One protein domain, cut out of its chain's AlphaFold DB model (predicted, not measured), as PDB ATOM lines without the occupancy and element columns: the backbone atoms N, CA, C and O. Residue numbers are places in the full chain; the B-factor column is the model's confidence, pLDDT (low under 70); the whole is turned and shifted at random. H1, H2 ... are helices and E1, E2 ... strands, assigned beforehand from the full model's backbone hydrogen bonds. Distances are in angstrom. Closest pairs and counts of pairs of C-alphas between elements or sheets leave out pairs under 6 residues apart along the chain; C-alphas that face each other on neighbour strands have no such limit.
ATOM      1  N   ILE A   3      88.124 -30.124  81.874       97.56
ATOM      2  CA  ILE A   3      87.639 -28.892  82.505       97.56
ATOM      3  C   ILE A   3      86.327 -28.496  81.812       97.56
ATOM      4  O   ILE A   3      86.382 -28.042  80.669       97.56
ATOM      5  N   PRO A   4      85.155 -28.647  82.458       97.44
ATOM      6  CA  PRO A   4      83.867 -28.386  81.809       97.44
ATOM      7  C   PRO A   4      83.702 -26.931  81.358       97.44
ATOM      8  O   PRO A   4      83.087 -26.651  80.329       97.44
ATOM      9  N   GLU A   5      84.254 -25.987  82.123       97.81
ATOM     10  CA  GLU A   5      84.096 -24.561  81.872       97.81
ATOM     11  C   GLU A   5      85.023 -24.089  80.742       97.81
ATOM     12  O   GLU A   5      86.242 -23.994  80.911       97.81
ATOM     13  N   GLY A   6      84.441 -23.726  79.598       97.75
ATOM     14  CA  GLY A   6      85.120 -22.905  78.595       97.75
ATOM     15  C   GLY A   6      85.088 -21.418  78.963       97.75
ATOM     16  O   GLY A   6      84.172 -20.961  79.646       97.75
ATOM     17  N   TYR A   7      86.061 -20.647  78.484       98.50
ATOM     18  CA  TYR A   7      86.114 -19.200  78.671       98.50
ATOM     19  C   TYR A   7      86.714 -18.493  77.447       98.50
ATOM     20  O   TYR A   7      87.769 -18.873  76.939       98.50
ATOM     21  N   PHE A   8      86.019 -17.451  76.974       98.25
ATOM     22  CA  PHE A   8      86.372 -16.673  75.783       98.25
ATOM     23  C   PHE A   8      86.580 -15.207  76.181       98.25
ATOM     24  O   PHE A   8      85.587 -14.467  76.255       98.25
ATOM     25  N   PRO A   9      87.833 -14.779  76.423       97.44
ATOM     26  CA  PRO A   9      88.134 -13.541  77.140       97.44
ATOM     27  C   PRO A   9      87.726 -12.272  76.395       97.44
ATOM     28  O   PRO A   9      87.421 -11.273  77.037       97.44
ATOM     29  N   LYS A  10      87.711 -12.302  75.051       97.12
ATOM     30  CA  LYS A  10      87.454 -11.126  74.192       97.12
ATOM     31  C   LYS A  10      88.369  -9.933  74.521       97.12
ATOM     32  O   LYS A  10      88.001  -8.786  74.294       97.12
ATOM     33  N   LEU A  11      89.557 -10.221  75.054       96.62
ATOM     34  CA  LEU A  11      90.613  -9.250  75.313       96.62
ATOM     35  C   LEU A  11      91.611  -9.257  74.159       96.62
ATOM     36  O   LEU A  11      91.882 -10.311  73.578       96.62
ATOM     37  N   ASN A  12      92.185  -8.094  73.877       92.75
ATOM     38  CA  ASN A  12      93.249  -7.914  72.900       92.75
ATOM     39  C   ASN A  12      94.411  -7.157  73.546       92.75
ATOM     40  O   ASN A  12      94.180  -6.205  74.289       92.75
ATOM     41  N   SER A  13      95.642  -7.578  73.264       91.88
ATOM     42  CA  SER A  13      96.846  -6.840  73.633       91.88
ATOM     43  C   SER A  13      97.276  -5.975  72.454       91.88
ATOM     44  O   SER A  13      97.612  -6.498  71.392       91.88
ATOM     45  N   LEU A  14      97.286  -4.650  72.640       88.38
ATOM     46  CA  LEU A  14      97.768  -3.713  71.619       88.38
ATOM     47  C   LEU A  14      99.259  -3.924  71.329       88.38
ATOM     48  O   LEU A  14      99.662  -3.912  70.170       88.38
ATOM     49  N   VAL A  15     100.049  -4.205  72.371       88.56
ATOM     50  CA  VAL A  15     101.497  -4.437  72.278       88.56
ATOM     51  C   VAL A  15     101.806  -5.707  71.488       88.56
ATOM     52  O   VAL A  15     102.621  -5.687  70.570       88.56
ATOM     53  N   ALA A  16     101.141  -6.818  71.819       87.69
ATOM     54  CA  ALA A  16     101.357  -8.084  71.119       87.69
ATOM     55  C   ALA A  16     100.619  -8.151  69.771       87.69
ATOM     56  O   ALA A  16     100.875  -9.058  68.980       87.69
ATOM     57  N   SER A  17      99.689  -7.220  69.519       90.19
ATOM     58  CA  SER A  17      98.758  -7.227  68.386       90.19
ATOM     59  C   SER A  17      97.996  -8.556  68.254       90.19
ATOM     60  O   SER A  17      97.778  -9.076  67.158       90.19
ATOM     61  N   ARG A  18      97.634  -9.157  69.396       91.69
ATOM     62  CA  ARG A  18      97.011 -10.485  69.479       91.69
ATOM     63  C   ARG A  18      95.985 -10.565  70.600       91.69
ATOM     64  O   ARG A  18      96.170 -10.018  71.691       91.69
ATOM     65  N   GLY A  19      94.915 -11.305  70.320       93.94
ATOM     66  CA  GLY A  19      93.905 -11.660  71.307       93.94
ATOM     67  C   GLY A  19      94.436 -12.655  72.331       93.94
ATOM     68  O   GLY A  19      95.277 -13.491  72.009       93.94
ATOM     69  N   TYR A  20      93.898 -12.603  73.549       97.25
ATOM     70  CA  TYR A  20      94.113 -13.673  74.522       97.25
ATOM     71  C   TYR A  20      93.407 -14.949  74.034       97.25
ATOM     72  O   TYR A  20      92.193 -14.894  73.787       97.25
ATOM     73  N   PRO A  21      94.108 -16.092  73.915       97.31
ATOM     74  CA  PRO A  21      93.489 -17.337  73.484       97.31
ATOM     75  C   PRO A  21      92.362 -17.780  74.418       97.31
ATOM     76  O   PRO A  21      92.399 -17.580  75.635       97.31
ATOM     77  N   ALA A  22      91.332 -18.384  73.830       97.44
ATOM     78  CA  ALA A  22      90.213 -18.947  74.570       97.44
ATOM     79  C   ALA A  22      90.525 -20.371  75.046       97.44
ATOM     80  O   ALA A  22      91.203 -21.132  74.357       97.44
ATOM     81  N   ARG A  23      89.936 -20.770  76.176       98.00
ATOM     82  CA  ARG A  23      89.832 -22.183  76.557       98.00
ATOM     83  C   ARG A  23      88.462 -22.689  76.125       98.00
ATOM     84  O   ARG A  23      87.447 -22.227  76.641       98.00
ATOM     85  N   VAL A  24      88.407 -23.632  75.189       97.69
ATOM     86  CA  VAL A  24      87.136 -24.290  74.846       97.69
ATOM     87  C   VAL A  24      86.749 -25.295  75.934       97.69
ATOM     88  O   VAL A  24      87.589 -25.728  76.723       97.69
ATOM     89  N   LYS A  25      85.461 -25.647  75.994       97.81
ATOM     90  CA  LYS A  25      84.955 -26.615  76.974       97.81
ATOM     91  C   LYS A  25      85.684 -27.958  76.875       97.81
ATOM     92  O   LYS A  25      86.115 -28.359  75.794       97.81
ATOM     93  N   ASP A  26      85.758 -28.653  78.002       97.75
ATOM     94  CA  ASP A  26      86.249 -30.026  78.136       97.75
ATOM     95  C   ASP A  26      87.726 -30.233  77.746       97.75
ATOM     96  O   ASP A  26      88.178 -31.368  77.582       97.75
ATOM     97  N   MET A  27      88.518 -29.157  77.659       97.69
ATOM     98  CA  MET A  27      89.973 -29.266  77.529       97.69
ATOM     99  C   MET A  27      90.581 -29.952  78.756       97.69
ATOM    100  O   MET A  27      90.124 -29.784  79.888       97.69
ATOM    101  N   VAL A  28      91.635 -30.732  78.530       96.88
ATOM    102  CA  VAL A  28      92.336 -31.489  79.570       96.88
ATOM    103  C   VAL A  28      93.715 -30.878  79.778       96.88
ATOM    104  O   VAL A  28      94.390 -30.537  78.809       96.88
ATOM    105  N   LEU A  29      94.134 -30.760  81.038       95.25
ATOM    106  CA  LEU A  29      95.512 -30.407  81.375       95.25
ATOM    107  C   LEU A  29      96.485 -31.432  80.781       95.25
ATOM    108  O   LEU A  29      96.276 -32.640  80.901       95.25
ATOM    109  N   GLN A  30      97.543 -30.931  80.159       96.75
ATOM    110  CA  GLN A  30      98.581 -31.708  79.489       96.75
ATOM    111  C   GLN A  30      99.945 -31.244  79.985       96.75
ATOM    112  O   GLN A  30     100.078 -30.108  80.437       96.75
ATOM    113  N   ASP A  31     100.951 -32.106  79.864       97.88
ATOM    114  CA  ASP A  31     102.335 -31.742  80.159       97.88
ATOM    115  C   ASP A  31     102.740 -30.537  79.314       97.88
ATOM    116  O   ASP A  31     102.519 -30.530  78.096       97.88
ATOM    117  N   ILE A  32     103.404 -29.559  79.921       97.56
ATOM    118  CA  ILE A  32     103.846 -28.353  79.225       97.56
ATOM    119  C   ILE A  32     105.342 -28.390  78.923       97.56
ATOM    120  O   ILE A  32     106.139 -28.931  79.687       97.56
ATOM    121  N   ASP A  33     105.708 -27.861  77.765       97.31
ATOM    122  CA  ASP A  33     107.083 -27.575  77.361       97.31
ATOM    123  C   ASP A  33     107.049 -26.263  76.578       97.31
ATOM    124  O   ASP A  33     106.711 -26.250  75.393       97.31
ATOM    125  N   ILE A  34     107.279 -25.162  77.293       96.31
ATOM    126  CA  ILE A  34     107.150 -23.787  76.810       96.31
ATOM    127  C   ILE A  34     108.533 -23.124  76.907       96.31
ATOM    128  O   ILE A  34     108.875 -22.544  77.944       96.31
ATOM    129  N   PRO A  35     109.355 -23.188  75.842       93.00
ATOM    130  CA  PRO A  35     110.711 -22.640  75.863       93.00
ATOM    131  C   PRO A  35     110.767 -21.139  76.167       93.00
ATOM    132  O   PRO A  35     111.686 -20.694  76.848       93.00
ATOM    133  N   ALA A  36     109.778 -20.368  75.702       89.50
ATOM    134  CA  ALA A  36     109.700 -18.923  75.931       89.50
ATOM    135  C   ALA A  36     109.569 -18.549  77.419       89.50
ATOM    136  O   ALA A  36     110.060 -17.504  77.829       89.50
ATOM    137  N   GLU A  37     108.969 -19.430  78.220       90.38
ATOM    138  CA  GLU A  37     108.780 -19.257  79.667       90.38
ATOM    139  C   GLU A  37     109.845 -20.014  80.475       90.38
ATOM    140  O   GLU A  37     109.776 -20.074  81.702       90.38
ATOM    141  N   ASN A  38     110.808 -20.657  79.795       91.38
ATOM    142  CA  ASN A  38     111.773 -21.580  80.393       91.38
ATOM    143  C   ASN A  38     111.095 -22.640  81.293       91.38
ATOM    144  O   ASN A  38     111.591 -22.983  82.368       91.38
ATOM    145  N   ALA A  39     109.930 -23.140  80.866       93.06
ATOM    146  CA  ALA A  39     109.071 -23.983  81.686       93.06
ATOM    147  C   ALA A  39     108.813 -25.342  81.029       93.06
ATOM    148  O   ALA A  39     108.211 -25.432  79.959       93.06
ATOM    149  N   ARG A  40     109.212 -26.414  81.719       96.00
ATOM    150  CA  ARG A  40     108.888 -27.797  81.360       96.00
ATOM    151  C   ARG A  40     108.405 -28.537  82.596       96.00
ATOM    152  O   ARG A  40     109.165 -28.696  83.549       96.00
ATOM    153  N   VAL A  41     107.137 -28.934  82.589       95.62
ATOM    154  CA  VAL A  41     106.448 -29.486  83.762       95.62
ATOM    155  C   VAL A  41     105.440 -30.524  83.310       95.62
ATOM    156  O   VAL A  41     104.594 -30.246  82.455       95.62
ATOM    157  N   ASP A  42     105.497 -31.700  83.924       96.75
ATOM    158  CA  ASP A  42     104.541 -32.763  83.653       96.75
ATOM    159  C   ASP A  42     103.370 -32.686  84.642       96.75
ATOM    160  O   ASP A  42     103.524 -32.310  85.807       96.75
ATOM    161  N   VAL A  43     102.182 -33.139  84.237       97.12
ATOM    162  CA  VAL A  43     101.027 -33.268  85.148       97.12
ATOM    163  C   VAL A  43     101.389 -34.154  86.350       97.12
ATOM    164  O   VAL A  43     100.902 -33.948  87.463       97.12
ATOM    165  N   ALA A  44     102.288 -35.120  86.152       97.62
ATOM    166  CA  ALA A  44     102.798 -35.972  87.217       97.62
ATOM    167  C   ALA A  44     103.644 -35.213  88.261       97.62
ATOM    168  O   ALA A  44     103.622 -35.602  89.429       97.62
ATOM    169  N   ASP A  45     104.361 -34.144  87.888       97.06
ATOM    170  CA  ASP A  45     105.063 -33.277  88.849       97.06
ATOM    171  C   ASP A  45     104.071 -32.579  89.776       97.06
ATOM    172  O   ASP A  45     104.218 -32.642  90.996       97.06
ATOM    173  N   MET A  46     103.004 -32.015  89.205       97.69
ATOM    174  CA  MET A  46     101.942 -31.337  89.955       97.69
ATOM    175  C   MET A  46     101.309 -32.258  91.002       97.69
ATOM    176  O   MET A  46     101.104 -31.869  92.152       97.69
ATOM    177  N   VAL A  47     101.044 -33.512  90.619       97.88
ATOM    178  CA  VAL A  47     100.517 -34.539  91.529       97.88
ATOM    179  C   VAL A  47     101.516 -34.855  92.644       97.88
ATOM    180  O   VAL A  47     101.133 -34.877  93.812       97.88
ATOM    181  N   ARG A  48     102.803 -35.041  92.315       98.31
ATOM    182  CA  ARG A  48     103.851 -35.307  93.316       98.31
ATOM    183  C   ARG A  48     103.995 -34.167  94.318       98.31
ATOM    184  O   ARG A  48     104.109 -34.430  95.513       98.31
ATOM    185  N   TRP A  49     104.006 -32.921  93.853       98.50
ATOM    186  CA  TRP A  49     104.111 -31.744  94.715       98.50
ATOM    187  C   TRP A  49     102.915 -31.623  95.649       98.50
ATOM    188  O   TRP A  49     103.102 -31.520  96.859       98.50
ATOM    189  N   ARG A  50     101.696 -31.760  95.116       98.25
ATOM    190  CA  ARG A  50     100.473 -31.809  95.922       98.25
ATOM    191  C   ARG A  50     100.562 -32.870  97.023       98.25
ATOM    192  O   ARG A  50     100.307 -32.568  98.184       98.25
ATOM    193  N   ASP A  51     100.935 -34.099  96.674       98.38
ATOM    194  CA  ASP A  51     100.981 -35.206  97.635       98.38
ATOM    195  C   ASP A  51     102.052 -34.978  98.712       98.38
ATOM    196  O   ASP A  51     101.820 -35.250  99.890       98.38
ATOM    197  N   ARG A  52     103.211 -34.411  98.349       98.44
ATOM    198  CA  ARG A  52     104.248 -34.001  99.315       98.44
ATOM    199  C   ARG A  52     103.745 -32.930 100.278       98.44
ATOM    200  O   ARG A  52     104.042 -33.021 101.466       98.44
ATOM    201  N   ILE A  53     102.988 -31.950  99.790       98.56
ATOM    202  CA  ILE A  53     102.428 -30.876 100.619       98.56
ATOM    203  C   ILE A  53     101.370 -31.433 101.577       98.56
ATOM    204  O   ILE A  53     101.448 -31.168 102.775       98.56
ATOM    205  N   TYR A  54     100.445 -32.280 101.109       98.44
ATOM    206  CA  TYR A  54      99.487 -32.944 102.004       98.44
ATOM    207  C   TYR A  54     100.181 -33.808 103.062       98.44
ATOM    208  O   TYR A  54      99.783 -33.782 104.226       98.44
ATOM    209  N   ASN A  55     101.239 -34.532 102.691       98.06
ATOM    210  CA  ASN A  55     102.016 -35.322 103.646       98.06
ATOM    211  C   ASN A  55     102.714 -34.444 104.693       98.06
ATOM    212  O   ASN A  55     102.701 -34.795 105.869       98.06
ATOM    213  N   ALA A  56     103.275 -33.300 104.296       98.06
ATOM    214  CA  ALA A  56     103.886 -32.346 105.224       98.06
ATOM    215  C   ALA A  56     102.861 -31.779 106.221       98.06
ATOM    216  O   ALA A  56     103.111 -31.741 107.426       98.06
ATOM    217  N   ILE A  57     101.666 -31.424 105.738       98.19
ATOM    218  CA  ILE A  57     100.554 -30.989 106.593       98.19
ATOM    219  C   ILE A  57     100.163 -32.099 107.576       98.19
ATOM    220  O   ILE A  57     100.064 -31.846 108.773       98.19
ATOM    221  N   ALA A  58      99.997 -33.337 107.100       97.44
ATOM    222  CA  ALA A  58      99.634 -34.476 107.945       97.44
ATOM    223  C   ALA A  58     100.708 -34.816 108.998       97.44
ATOM    224  O   ALA A  58     100.375 -35.272 110.089       97.44
ATOM    225  N   GLN A  59     101.987 -34.587 108.685       96.56
ATOM    226  CA  GLN A  59     103.108 -34.750 109.618       96.56
ATOM    227  C   GLN A  59     103.248 -33.576 110.599       96.56
ATOM    228  O   GLN A  59     103.902 -33.723 111.630       96.56
ATOM    229  N   GLY A  60     102.629 -32.429 110.303       97.44
ATOM    230  CA  GLY A  60     102.740 -31.205 111.096       97.44
ATOM    231  C   GLY A  60     104.062 -30.459 110.897       97.44
ATOM    232  O   GLY A  60     104.443 -29.655 111.749       97.44
ATOM    233  N   SER A  61     104.788 -30.719 109.807       98.00
ATOM    234  CA  SER A  61     106.092 -30.108 109.539       98.00
ATOM    235  C   SER A  61     106.487 -30.169 108.061       98.00
ATOM    236  O   SER A  61     106.087 -31.073 107.329       98.00
ATOM    237  N   VAL A  62     107.302 -29.209 107.617       98.06
ATOM    238  CA  VAL A  62     107.925 -29.200 106.284       98.06
ATOM    239  C   VAL A  62     109.416 -29.512 106.378       98.06
ATOM    240  O   VAL A  62     110.073 -29.185 107.362       98.06
ATOM    241  N   MET A  63     109.967 -30.124 105.337       97.81
ATOM    242  CA  MET A  63     111.385 -30.449 105.237       97.81
ATOM    243  C   MET A  63     112.147 -29.290 104.588       97.81
ATOM    244  O   MET A  63     111.865 -28.939 103.443       97.81
ATOM    245  N   GLY A  64     113.128 -28.723 105.289       97.38
ATOM    246  CA  GLY A  64     114.081 -27.756 104.749       97.38
ATOM    247  C   GLY A  64     115.010 -28.373 103.699       97.38
ATOM    248  O   GLY A  64     115.119 -29.595 103.571       97.38
ATOM    249  N   SER A  65     115.679 -27.533 102.912       96.69
ATOM    250  CA  SER A  65     116.631 -27.965 101.874       96.69
ATOM    251  C   SER A  65     117.854 -28.707 102.429       96.69
ATOM    252  O   SER A  65     118.423 -29.553 101.743       96.69
ATOM    253  N   ASP A  66     118.214 -28.446 103.683       96.06
ATOM    254  CA  ASP A  66     119.267 -29.122 104.448       96.06
ATOM    255  C   ASP A  66     118.783 -30.392 105.177       96.06
ATOM    256  O   ASP A  66     119.548 -31.029 105.903       96.06
ATOM    257  N   GLY A  67     117.515 -30.774 104.991       94.12
ATOM    258  CA  GLY A  67     116.886 -31.910 105.664       94.12
ATOM    259  C   GLY A  67     116.352 -31.600 107.064       94.12
ATOM    260  O   GLY A  67     115.867 -32.511 107.736       94.12
ATOM    261  N   THR A  68     116.406 -30.343 107.520       96.56
ATOM    262  CA  THR A  68     115.788 -29.949 108.793       96.56
ATOM    263  C   THR A  68     114.275 -30.134 108.760       96.56
ATOM    264  O   THR A  68     113.626 -29.956 107.731       96.56
ATOM    265  N   ASN A  69     113.695 -30.489 109.905       97.12
ATOM    266  CA  ASN A  69     112.249 -30.584 110.048       97.12
ATOM    267  C   ASN A  69     111.710 -29.297 110.682       97.12
ATOM    268  O   ASN A  69     112.002 -29.015 111.844       97.12
ATOM    269  N   ILE A  70     110.942 -28.519 109.925       97.94
ATOM    270  CA  ILE A  70     110.420 -27.207 110.320       97.94
ATOM    271  C   ILE A  70     108.948 -27.371 110.725       97.94
ATOM    272  O   ILE A  70     108.116 -27.662 109.863       97.94
ATOM    273  N   PRO A  71     108.594 -27.199 112.012       97.69
ATOM    274  CA  PRO A  71     107.221 -27.375 112.476       97.69
ATOM    275  C   PRO A  71     106.245 -26.385 111.835       97.69
ATOM    276  O   PRO A  71     106.526 -25.190 111.736       97.69
ATOM    277  N   LEU A  72     105.064 -26.879 111.470       97.38
ATOM    278  CA  LEU A  72     103.925 -26.065 111.065       97.38
ATOM    279  C   LEU A  72     103.112 -25.705 112.313       97.38
ATOM    280  O   LEU A  72     102.109 -26.340 112.637       97.38
ATOM    281  N   ASP A  73     103.601 -24.709 113.051       94.00
ATOM    282  CA  ASP A  73     102.966 -24.231 114.280       94.00
ATOM    283  C   ASP A  73     101.777 -23.289 114.008       94.00
ATOM    284  O   ASP A  73     101.498 -22.876 112.880       94.00
ATOM    285  N   GLU A  74     101.050 -22.940 115.066       92.25
ATOM    286  CA  GLU A  74      99.817 -22.161 114.965       92.25
ATOM    287  C   GLU A  74     100.003 -20.680 114.582       92.25
ATOM    288  O   GLU A  74      99.011 -20.012 114.274       92.25
ATOM    289  N   PHE A  75     101.242 -20.178 114.605       90.75
ATOM    290  CA  PHE A  75     101.584 -18.777 114.354       90.75
ATOM    291  C   PHE A  75     102.233 -18.584 112.982       90.75
ATOM    292  O   PHE A  75     101.878 -17.661 112.257       90.75
ATOM    293  N   ARG A  76     103.171 -19.462 112.615       94.81
ATOM    294  CA  ARG A  76     103.977 -19.370 111.388       94.81
ATOM    295  C   ARG A  76     103.641 -20.441 110.363       94.81
ATOM    296  O   ARG A  76     104.014 -20.298 109.205       94.81
ATOM    297  N   GLY A  77     102.942 -21.509 110.749       97.50
ATOM    298  CA  GLY A  77     102.707 -22.649 109.863       97.50
ATOM    299  C   GLY A  77     101.974 -22.278 108.571       97.50
ATOM    300  O   GLY A  77     102.363 -22.743 107.505       97.50
ATOM    301  N   ILE A  78     100.975 -21.388 108.634       98.25
ATOM    302  CA  ILE A  78     100.253 -20.952 107.426       98.25
ATOM    303  C   ILE A  78     101.131 -20.101 106.500       98.25
ATOM    304  O   ILE A  78     101.046 -20.253 105.288       98.25
ATOM    305  N   ASP A  79     102.002 -19.259 107.058       98.38
ATOM    306  CA  ASP A  79     102.938 -18.420 106.299       98.38
ATOM    307  C   ASP A  79     104.001 -19.282 105.595       98.38
ATOM    308  O   ASP A  79     104.236 -19.155 104.394       98.38
ATOM    309  N   ILE A  80     104.562 -20.263 106.309       98.44
ATOM    310  CA  ILE A  80     105.474 -21.255 105.729       98.44
ATOM    311  C   ILE A  80     104.786 -22.016 104.589       98.44
ATOM    312  O   ILE A  80     105.360 -22.160 103.510       98.44
ATOM    313  N   LEU A  81     103.550 -22.485 104.801       98.19
ATOM    314  CA  LEU A  81     102.790 -23.177 103.759       98.19
ATOM    315  C   LEU A  81     102.455 -22.275 102.572       98.19
ATOM    316  O   LEU A  81     102.482 -22.765 101.446       98.19
ATOM    317  N   GLY A  82     102.178 -20.989 102.792       98.38
ATOM    318  CA  GLY A  82     101.980 -20.009 101.723       98.38
ATOM    319  C   GLY A  82     103.187 -19.958 100.791       98.38
ATOM    320  O   GLY A  82     103.059 -20.199  99.591       98.38
ATOM    321  N   ASN A  83     104.378 -19.795 101.372       98.50
ATOM    322  CA  ASN A  83     105.643 -19.776 100.637       98.50
ATOM    323  C   ASN A  83     105.954 -21.112  99.934       98.50
ATOM    324  O   ASN A  83     106.569 -21.124  98.868       98.50
ATOM    325  N   VAL A  84     105.532 -22.246 100.503       98.44
ATOM    326  CA  VAL A  84     105.670 -23.572  99.879       98.44
ATOM    327  C   VAL A  84     104.720 -23.752  98.694       98.44
ATOM    328  O   VAL A  84     105.126 -24.302  97.670       98.44
ATOM    329  N   LEU A  85     103.465 -23.326  98.834       97.69
ATOM    330  CA  LEU A  85     102.400 -23.628  97.883       97.69
ATOM    331  C   LEU A  85     102.419 -22.703  96.662       97.69
ATOM    332  O   LEU A  85     102.190 -23.200  95.556       97.69
ATOM    333  N   GLU A  86     102.691 -21.405  96.859       97.75
ATOM    334  CA  GLU A  86     102.665 -20.385  95.798       97.75
ATOM    335  C   GLU A  86     103.535 -20.776  94.590       97.75
ATOM    336  O   GLU A  86     103.028 -20.885  93.477       97.75
ATOM    337  N   SER A  87     104.813 -21.132  94.689       94.12
ATOM    338  CA  SER A  87     105.822 -20.981  95.749       94.12
ATOM    339  C   SER A  87     106.526 -19.616  95.679       94.12
ATOM    340  O   SER A  87     106.555 -19.011  94.609       94.12
ATOM    341  N   SER A  88     107.218 -19.202  96.742       96.12
ATOM    342  CA  SER A  88     108.071 -18.001  96.748       96.12
ATOM    343  C   SER A  88     109.563 -18.337  96.933       96.12
ATOM    344  O   SER A  88     109.936 -19.478  97.227       96.12
ATOM    345  N   GLU A  89     110.437 -17.333  96.811       95.50
ATOM    346  CA  GLU A  89     111.871 -17.456  97.138       95.50
ATOM    347  C   GLU A  89     112.126 -17.769  98.626       95.50
ATOM    348  O   GLU A  89     113.210 -18.215  98.992       95.50
ATOM    349  N   LEU A  90     111.121 -17.578  99.489       97.25
ATOM    350  CA  LEU A  90     111.177 -17.919 100.912       97.25
ATOM    351  C   LEU A  90     110.734 -19.365 101.193       97.25
ATOM    352  O   LEU A  90     110.704 -19.784 102.351       97.25
ATOM    353  N   SER A  91     110.383 -20.142 100.161       97.75
ATOM    354  CA  SER A  91     110.044 -21.558 100.311       97.75
ATOM    355  C   SER A  91     111.213 -22.331 100.941       97.75
ATOM    356  O   SER A  91     112.307 -22.346 100.367       97.75
ATOM    357  N   PRO A  92     111.011 -23.050 102.063       97.50
ATOM    358  CA  PRO A  92     112.096 -23.766 102.734       97.50
ATOM    359  C   PRO A  92     112.768 -24.847 101.880       97.50
ATOM    360  O   PRO A  92     113.917 -25.212 102.136       97.50
ATOM    361  N   ASN A  93     112.055 -25.395 100.888       97.94
ATOM    362  CA  ASN A  93     112.582 -26.421  99.992       97.94
ATOM    363  C   ASN A  93     111.813 -26.478  98.662       97.94
ATOM    364  O   ASN A  93     111.047 -27.409  98.389       97.94
ATOM    365  N   ARG A  94     112.043 -25.478  97.806       96.12
ATOM    366  CA  ARG A  94     111.398 -25.369  96.487       96.12
ATOM    367  C   ARG A  94     111.700 -26.553  95.561       96.12
ATOM    368  O   ARG A  94     110.843 -26.954  94.783       96.12
ATOM    369  N   GLN A  95     112.880 -27.171  95.669       95.50
ATOM    370  CA  GLN A  95     113.227 -28.356  94.874       95.50
ATOM    371  C   GLN A  95     112.347 -29.566  95.229       95.50
ATOM    372  O   GLN A  95     111.975 -30.353  94.356       95.50
ATOM    373  N   PHE A  96     112.008 -29.726  96.509       97.44
ATOM    374  CA  PHE A  96     111.189 -30.838  96.976       97.44
ATOM    375  C   PHE A  96     109.689 -30.568  96.820       97.44
ATOM    376  O   PHE A  96     108.969 -31.422  96.295       97.44
ATOM    377  N   TYR A  97     109.207 -29.401  97.247       98.06
ATOM    378  CA  TYR A  97     107.776 -29.079  97.214       98.06
ATOM    379  C   TYR A  97     107.296 -28.481  95.891       98.06
ATOM    380  O   TYR A  97     106.097 -28.498  95.629       98.06
ATOM    381  N   GLY A  98     108.211 -28.034  95.034       96.69
ATOM    382  CA  GLY A  98     107.891 -27.508  93.715       96.69
ATOM    383  C   GLY A  98     107.331 -26.093  93.733       96.69
ATOM    384  O   GLY A  98     107.602 -25.308  94.638       96.69
ATOM    385  N   ASN A  99     106.569 -25.780  92.685       96.19
ATOM    386  CA  ASN A  99     105.959 -24.475  92.449       96.19
ATOM    387  C   ASN A  99     104.493 -24.661  92.018       96.19
ATOM    388  O   ASN A  99     104.120 -24.366  90.882       96.19
ATOM    389  N   LEU A 100     103.701 -25.293  92.894       97.94
ATOM    390  CA  LEU A 100     102.410 -25.888  92.542       97.94
ATOM    391  C   LEU A 100     101.392 -24.851  92.057       97.94
ATOM    392  O   LEU A 100     100.822 -25.037  90.986       97.94
ATOM    393  N   HIS A 101     101.144 -23.780  92.814       98.25
ATOM    394  CA  HIS A 101     100.122 -22.792  92.457       98.25
ATOM    395  C   HIS A 101     100.460 -22.051  91.154       98.25
ATOM    396  O   HIS A 101      99.639 -22.066  90.230       98.25
ATOM    397  N   ALA A 102     101.668 -21.497  91.031       96.44
ATOM    398  CA  ALA A 102     102.074 -20.731  89.855       96.44
ATOM    399  C   ALA A 102     102.213 -21.592  88.587       96.44
ATOM    400  O   ALA A 102     101.778 -21.179  87.511       96.44
ATOM    401  N   LEU A 103     102.742 -22.820  88.677       96.69
ATOM    402  CA  LEU A 103     102.780 -23.709  87.506       96.69
ATOM    403  C   LEU A 103     101.388 -24.216  87.123       96.69
ATOM    404  O   LEU A 103     101.140 -24.473  85.948       96.69
ATOM    405  N   GLY A 104     100.445 -24.279  88.067       97.50
ATOM    406  CA  GLY A 104      99.040 -24.538  87.760       97.50
ATOM    407  C   GLY A 104      98.425 -23.434  86.902       97.50
ATOM    408  O   GLY A 104      97.773 -23.735  85.901       97.50
ATOM    409  N   HIS A 105      98.702 -22.166  87.231       98.12
ATOM    410  CA  HIS A 105      98.350 -21.028  86.378       98.12
ATOM    411  C   HIS A 105      98.939 -21.181  84.971       98.12
ATOM    412  O   HIS A 105      98.202 -21.089  83.990       98.12
ATOM    413  N   LEU A 106     100.233 -21.496  84.864       97.12
ATOM    414  CA  LEU A 106     100.918 -21.636  83.579       97.12
ATOM    415  C   LEU A 106     100.345 -22.773  82.719       97.12
ATOM    416  O   LEU A 106     100.053 -22.572  81.539       97.12
ATOM    417  N   MET A 107     100.116 -23.954  83.305       97.56
ATOM    418  CA  MET A 107      99.519 -25.086  82.589       97.56
ATOM    419  C   MET A 107      98.093 -24.783  82.116       97.56
ATOM    420  O   MET A 107      97.711 -25.176  81.015       97.56
ATOM    421  N   LEU A 108      97.303 -24.063  82.920       98.06
ATOM    422  CA  LEU A 108      95.966 -23.613  82.528       98.06
ATOM    423  C   LEU A 108      96.011 -22.549  81.429       98.06
ATOM    424  O   LEU A 108      95.144 -22.534  80.556       98.06
ATOM    425  N   ALA A 109      97.016 -21.676  81.449       97.81
ATOM    426  CA  ALA A 109      97.171 -20.617  80.466       97.81
ATOM    427  C   ALA A 109      97.580 -21.155  79.087       97.81
ATOM    428  O   ALA A 109      97.047 -20.699  78.076       97.81
ATOM    429  N   TYR A 110      98.449 -22.168  79.047       97.94
ATOM    430  CA  TYR A 110      98.916 -22.829  77.821       97.94
ATOM    431  C   TYR A 110      98.139 -24.102  77.460       97.94
ATOM    432  O   TYR A 110      98.542 -24.839  76.566       97.94
ATOM    433  N   ILE A 111      96.991 -24.368  78.092       97.88
ATOM    434  CA  ILE A 111      96.208 -25.598  77.855       97.88
ATOM    435  C   ILE A 111      95.824 -25.819  76.376       97.88
ATOM    436  O   ILE A 111      95.596 -26.953  75.956       97.88
ATOM    437  N   HIS A 112      95.764 -24.745  75.588       97.38
ATOM    438  CA  HIS A 112      95.442 -24.761  74.163       97.38
ATOM    439  C   HIS A 112      96.667 -24.983  73.250       97.38
ATOM    440  O   HIS A 112      96.487 -25.436  72.122       97.38
ATOM    441  N   ASP A 113      97.890 -24.713  73.722       97.50
ATOM    442  CA  ASP A 113      99.152 -24.958  73.003       97.50
ATOM    443  C   ASP A 113     100.282 -25.368  73.976       97.50
ATOM    444  O   ASP A 113     101.263 -24.645  74.165       97.50
ATOM    445  N   PRO A 114     100.180 -26.546  74.621       97.38
ATOM    446  CA  PRO A 114     101.057 -26.923  75.733       97.38
ATOM    447  C   PRO A 114     102.511 -27.188  75.318       97.38
ATOM    448  O   PRO A 114     103.372 -27.356  76.175       97.38
ATOM    449  N   LYS A 115     102.795 -27.275  74.015       96.94
ATOM    450  CA  LYS A 115     104.131 -27.546  73.459       96.94
ATOM    451  C   LYS A 115     104.616 -26.427  72.530       96.94
ATOM    452  O   LYS A 115     105.525 -26.663  71.737       96.94
ATOM    453  N   SER A 116     103.953 -25.267  72.560       94.31
ATOM    454  CA  SER A 116     104.241 -24.102  71.710       94.31
ATOM    455  C   SER A 116     104.337 -24.421  70.206       94.31
ATOM    456  O   SER A 116     105.117 -23.807  69.478       94.31
ATOM    457  N   LYS A 117     103.572 -25.407  69.715       96.12
ATOM    458  CA  LYS A 117     103.614 -25.843  68.305       96.12
ATOM    459  C   LYS A 117     102.807 -24.928  67.393       96.12
ATOM    460  O   LYS A 117     103.041 -24.921  66.185       96.12
ATOM    461  N   HIS A 118     101.853 -24.200  67.959       95.81
ATOM    462  CA  HIS A 118     100.953 -23.313  67.234       95.81
ATOM    463  C   HIS A 118     101.376 -21.844  67.337       95.81
ATOM    464  O   HIS A 118     100.771 -21.000  66.681       95.81
ATOM    465  N   LEU A 119     102.455 -21.552  68.077       93.88
ATOM    466  CA  LEU A 119     102.966 -20.196  68.310       93.88
ATOM    467  C   LEU A 119     101.893 -19.281  68.924       93.88
ATOM    468  O   LEU A 119     101.823 -18.084  68.615       93.88
ATOM    469  N   GLU A 120     101.048 -19.874  69.768       94.62
ATOM    470  CA  GLU A 120     100.054 -19.166  70.562       94.62
ATOM    471  C   GLU A 120     100.665 -18.686  71.885       94.62
ATOM    472  O   GLU A 120     101.616 -19.264  72.414       94.62
ATOM    473  N   THR A 121     100.123 -17.584  72.400       93.25
ATOM    474  CA  THR A 121     100.527 -16.998  73.687       93.25
ATOM    475  C   THR A 121      99.714 -17.596  74.836       93.25
ATOM    476  O   THR A 121      98.743 -18.310  74.614       93.25
ATOM    477  N   PHE A 122     100.044 -17.284  76.084       95.88
ATOM    478  CA  PHE A 122      99.215 -17.682  77.221       95.88
ATOM    479  C   PHE A 122      97.790 -17.089  77.153       95.88
ATOM    480  O   PHE A 122      97.574 -15.941  76.759       95.88
ATOM    481  N   GLY A 123      96.792 -17.867  77.582       97.50
ATOM    482  CA  GLY A 123      95.452 -17.360  77.891       97.50
ATOM    483  C   GLY A 123      95.444 -16.508  79.167       97.50
ATOM    484  O   GLY A 123      96.454 -16.375  79.851       97.50
ATOM    485  N   VAL A 124      94.281 -15.973  79.553       98.12
ATOM    486  CA  VAL A 124      94.164 -15.033  80.695       98.12
ATOM    487  C   VAL A 124      94.673 -15.568  82.042       98.12
ATOM    488  O   VAL A 124      94.971 -14.797  82.942       98.12
ATOM    489  N   MET A 125      94.806 -16.887  82.207       98.19
ATOM    490  CA  MET A 125      95.390 -17.477  83.417       98.19
ATOM    491  C   MET A 125      96.893 -17.193  83.586       98.19
ATOM    492  O   MET A 125      97.398 -17.380  84.690       98.19
ATOM    493  N   GLY A 126      97.582 -16.747  82.529       96.44
ATOM    494  CA  GLY A 126      99.014 -16.428  82.536       96.44
ATOM    495  C   GLY A 126      99.347 -14.977  82.896       96.44
ATOM    496  O   GLY A 126     100.517 -14.663  83.062       96.44
ATOM    497  N   ASP A 127      98.345 -14.103  83.043       96.00
ATOM    498  CA  ASP A 127      98.535 -12.698  83.425       96.00
ATOM    499  C   ASP A 127      97.707 -12.364  84.674       96.00
ATOM    500  O   ASP A 127      96.478 -12.498  84.691       96.00
ATOM    501  N   LEU A 128      98.391 -11.887  85.718       95.25
ATOM    502  CA  LEU A 128      97.807 -11.511  87.007       95.25
ATOM    503  C   LEU A 128      96.681 -10.475  86.866       95.25
ATOM    504  O   LEU A 128      95.692 -10.550  87.592       95.25
ATOM    505  N   ALA A 129      96.770  -9.556  85.898       95.56
ATOM    506  CA  ALA A 129      95.748  -8.533  85.672       95.56
ATOM    507  C   ALA A 129      94.463  -9.082  85.020       95.56
ATOM    508  O   ALA A 129      93.430  -8.404  84.991       95.56
ATOM    509  N   THR A 130      94.499 -10.304  84.473       97.38
ATOM    510  CA  THR A 130      93.376 -10.884  83.716       97.38
ATOM    511  C   THR A 130      92.860 -12.207  84.279       97.38
ATOM    512  O   THR A 130      91.724 -12.581  83.974       97.38
ATOM    513  N   THR A 131      93.623 -12.875  85.146       97.88
ATOM    514  CA  THR A 131      93.331 -14.233  85.622       97.88
ATOM    515  C   THR A 131      91.975 -14.373  86.317       97.88
ATOM    516  O   THR A 131      91.233 -15.305  86.011       97.88
ATOM    517  N   MET A 132      91.569 -13.398  87.141       98.12
ATOM    518  CA  MET A 132      90.291 -13.430  87.874       98.12
ATOM    519  C   MET A 132      89.046 -13.345  86.974       98.12
ATOM    520  O   MET A 132      87.923 -13.490  87.455       98.12
ATOM    521  N   ARG A 133      89.213 -13.100  85.667       98.38
ATOM    522  CA  ARG A 133      88.105 -13.087  84.701       98.38
ATOM    523  C   ARG A 133      87.656 -14.495  84.305       98.38
ATOM    524  O   ARG A 133      86.527 -14.660  83.851       98.38
ATOM    525  N   ASP A 134      88.533 -15.489  84.430       98.56
ATOM    526  CA  ASP A 134      88.247 -16.863  84.031       98.56
ATOM    527  C   ASP A 134      87.603 -17.655  85.183       98.56
ATOM    528  O   ASP A 134      88.184 -17.720  86.266       98.56
ATOM    529  N   PRO A 135      86.458 -18.336  84.982       98.50
ATOM    530  CA  PRO A 135      85.868 -19.205  86.000       98.50
ATOM    531  C   PRO A 135      86.821 -20.267  86.577       98.50
ATOM    532  O   PRO A 135      86.659 -20.673  87.730       98.50
ATOM    533  N   ILE A 136      87.829 -20.714  85.813       98.38
ATOM    534  CA  ILE A 136      88.805 -21.702  86.298       98.38
ATOM    535  C   ILE A 136      89.700 -21.148  87.406       98.38
ATOM    536  O   ILE A 136      90.176 -21.937  88.220       98.38
ATOM    537  N   PHE A 137      89.892 -19.824  87.476       98.69
ATOM    538  CA  PHE A 137      90.641 -19.175  88.550       98.69
ATOM    539  C   PHE A 137      90.066 -19.578  89.905       98.69
ATOM    540  O   PHE A 137      90.782 -20.097  90.754       98.69
ATOM    541  N   PHE A 138      88.750 -19.446  90.069       98.44
ATOM    542  CA  PHE A 138      88.073 -19.757  91.325       98.44
ATOM    543  C   PHE A 138      88.114 -21.250  91.654       98.44
ATOM    544  O   PHE A 138      88.218 -21.611  92.819       98.44
ATOM    545  N   ARG A 139      88.084 -22.138  90.651       98.19
ATOM    546  CA  ARG A 139      88.226 -23.587  90.878       98.19
ATOM    547  C   ARG A 139      89.647 -23.976  91.283       98.19
ATOM    548  O   ARG A 139      89.815 -24.835  92.143       98.19
ATOM    549  N   TRP A 140      90.654 -23.366  90.659       98.31
ATOM    550  CA  TRP A 140      92.057 -23.586  91.005       98.31
ATOM    551  C   TRP A 140      92.373 -23.057  92.403       98.31
ATOM    552  O   TRP A 140      92.952 -23.772  93.219       98.31
ATOM    553  N   HIS A 141      91.917 -21.842  92.708       98.69
ATOM    554  CA  HIS A 141      92.092 -21.232  94.023       98.69
ATOM    555  C   HIS A 141      91.259 -21.911  95.111       98.69
ATOM    556  O   HIS A 141      91.726 -21.980  96.236       98.69
ATOM    557  N   ALA A 142      90.102 -22.507  94.796       98.31
ATOM    558  CA  ALA A 142      89.380 -23.362  95.743       98.31
ATOM    559  C   ALA A 142      90.171 -24.632  96.095       98.31
ATOM    560  O   ALA A 142      90.208 -25.022  97.253       98.31
ATOM    561  N   PHE A 143      90.854 -25.255  95.128       98.12
ATOM    562  CA  PHE A 143      91.767 -26.366  95.421       98.12
ATOM    563  C   PHE A 143      92.942 -25.922  96.309       98.12
ATOM    564  O   PHE A 143      93.315 -26.628  97.242       98.12
ATOM    565  N   VAL A 144      93.522 -24.755  96.027       98.50
ATOM    566  CA  VAL A 144      94.600 -24.171  96.837       98.50
ATOM    567  C   VAL A 144      94.124 -23.850  98.258       98.50
ATOM    568  O   VAL A 144      94.790 -24.233  99.218       98.50
ATOM    569  N   ASP A 145      92.953 -23.230  98.406       98.50
ATOM    570  CA  ASP A 145      92.338 -22.986  99.711       98.50
ATOM    571  C   ASP A 145      92.045 -24.302 100.436       98.50
ATOM    572  O   ASP A 145      92.404 -24.427 101.599       98.50
ATOM    573  N   ASP A 146      91.532 -25.337  99.763       98.00
ATOM    574  CA  ASP A 146      91.307 -26.656 100.371       98.00
ATOM    575  C   ASP A 146      92.590 -27.242 100.988       98.00
ATOM    576  O   ASP A 146      92.532 -27.862 102.055       98.00
ATOM    577  N   VAL A 147      93.759 -27.037 100.363       98.12
ATOM    578  CA  VAL A 147      95.062 -27.424 100.938       98.12
ATOM    579  C   VAL A 147      95.334 -26.641 102.225       98.12
ATOM    580  O   VAL A 147      95.664 -27.246 103.248       98.12
ATOM    581  N   PHE A 148      95.148 -25.319 102.221       98.50
ATOM    582  CA  PHE A 148      95.294 -24.501 103.428       98.50
ATOM    583  C   PHE A 148      94.274 -24.865 104.511       98.50
ATOM    584  O   PHE A 148      94.624 -24.896 105.694       98.50
ATOM    585  N   GLN A 149      93.043 -25.212 104.137       97.88
ATOM    586  CA  GLN A 149      92.002 -25.645 105.063       97.88
ATOM    587  C   GLN A 149      92.329 -26.991 105.715       97.88
ATOM    588  O   GLN A 149      91.953 -27.182 106.872       97.88
ATOM    589  N   GLN A 150      93.068 -27.898 105.058       97.38
ATOM    590  CA  GLN A 150      93.570 -29.107 105.731       97.38
ATOM    591  C   GLN A 150      94.488 -28.749 106.905       97.38
ATOM    592  O   GLN A 150      94.329 -29.289 107.998       97.38
ATOM    593  N   PHE A 151      95.400 -27.794 106.708       98.19
ATOM    594  CA  PHE A 151      96.272 -27.315 107.779       98.19
ATOM    595  C   PHE A 151      95.497 -26.536 108.849       98.19
ATOM    596  O   PHE A 151      95.613 -26.808 110.041       98.19
ATOM    597  N   LYS A 152      94.639 -25.591 108.454       97.94
ATOM    598  CA  LYS A 152      93.809 -24.838 109.408       97.94
ATOM    599  C   LYS A 152      92.882 -25.748 110.220       97.94
ATOM    600  O   LYS A 152      92.619 -25.471 111.390       97.94
ATOM    601  N   GLY A 153      92.432 -26.855 109.631       95.00
ATOM    602  CA  GLY A 153      91.654 -27.897 110.295       95.00
ATOM    603  C   GLY A 153      92.446 -28.742 111.298       95.00
ATOM    604  O   GLY A 153      91.831 -29.294 112.212       95.00
ATOM    605  N   SER A 154      93.777 -28.826 111.174       94.75
ATOM    606  CA  SER A 154      94.638 -29.546 112.125       94.75
ATOM    607  C   SER A 154      95.058 -28.702 113.331       94.75
ATOM    608  O   SER A 154      95.574 -29.247 114.306       94.75
ATOM    609  N   LEU A 155      94.853 -27.382 113.289       96.44
ATOM    610  CA  LEU A 155      95.195 -26.494 114.397       96.44
ATOM    611  C   LEU A 155      94.279 -26.707 115.616       96.44
ATOM    612  O   LEU A 155      93.092 -27.019 115.465       96.44
TER     613      LEU A 155
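This is residues 3 to 155 of the 420 residues of the protein "Tyrosinase_Cu-bd domain-containing protein" of Oryctes borbonicus (UniProt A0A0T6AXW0). Three long rows of helix run side by side in a lengthwise bundle: H1 is one row, H5 another, and the short helices H2 and H4, set nearly end to end, make the third. A small strand hairpin, E3 and E4, sits by the end of H1 and the start of H2, while the hairpin E1 and E2 lies beside H4 toward the other end, where the long unnamed stretches 3 to 31 and 110 to 134 gather as loops. The printed part has 153 residues, with five named helices and four named strands in the order E1 E2 H1 E3 E4 H2 H3 H4 H5; each sheet is an antiparallel pair. By named elements the class is mostly helix, though under half of the residues are in them. The whole is compact, with a radius of gyration of the C-alphas of 16.8 A, and elongated, spanning 49 by 28 by 27 A.

Residues 3 to 31 hold no named element, but residues 12 to 13 pair with 18 to 19, antiparallel. E1 is residues 32 to 34, with C-alpha 32 at (103.846, -28.353, 79.225), and E2 is 39 to 41. H1, residues 43 to 59, is 24.6 A long. E3 is residues 61 to 63 and E4 is 69 to 71. H2, residues 77 to 86, and H4, residues 100 to 109, are each 14.2 A long, and H3, residues 94 to 97, lies between them in the chain. H5, residues 135 to 154, is 29.4 A long, with a kink of 26 degrees near residue 147, and ends at C-alpha 154 (94.638, -29.546, 112.125).

H1, H2, H4 and H5 form a bundle, a group of helices lengthwise to each other. H1 touches H4 with residues 46 to 50 alone, closest C-alphas Met 46 and Leu 100 at 6.1 A, at a shallow tilt of 26 degrees, opposite ways. H1 touches H5 with residues 54 to 58 alone, closest C-alphas Ile 57 and Phe 151 at 5.8 A. H2 and H4 touch only at their ends, where the C-alphas of Glu 86 and His 101 are closest, 4.8 A. H2 touches H5, closest C-alphas Ile 78 and Phe 148 at 7.3 A. H3 touches H1, closest C-alphas Trp 49 and Tyr 97 at 5.2 A. In the hairpin E1 and E2, N 34 and O 39 are within hydrogen-bond range at 2.8 A; in E3 and E4, N 62 and O 70 are, at 2.8 A. Every O i to N i+4 pair is within range in H1, H2 and H4, and 14 of 16 in H5; H3 is too short for such a pair.

The two C-alphas farthest apart, those of Ser 17 and Leu 155, are 50.0 A apart. The link from H4 to H5, 25 residues, is long. The printed part has no cut, its mean pLDDT is 96.7, and no printed residue is under 70.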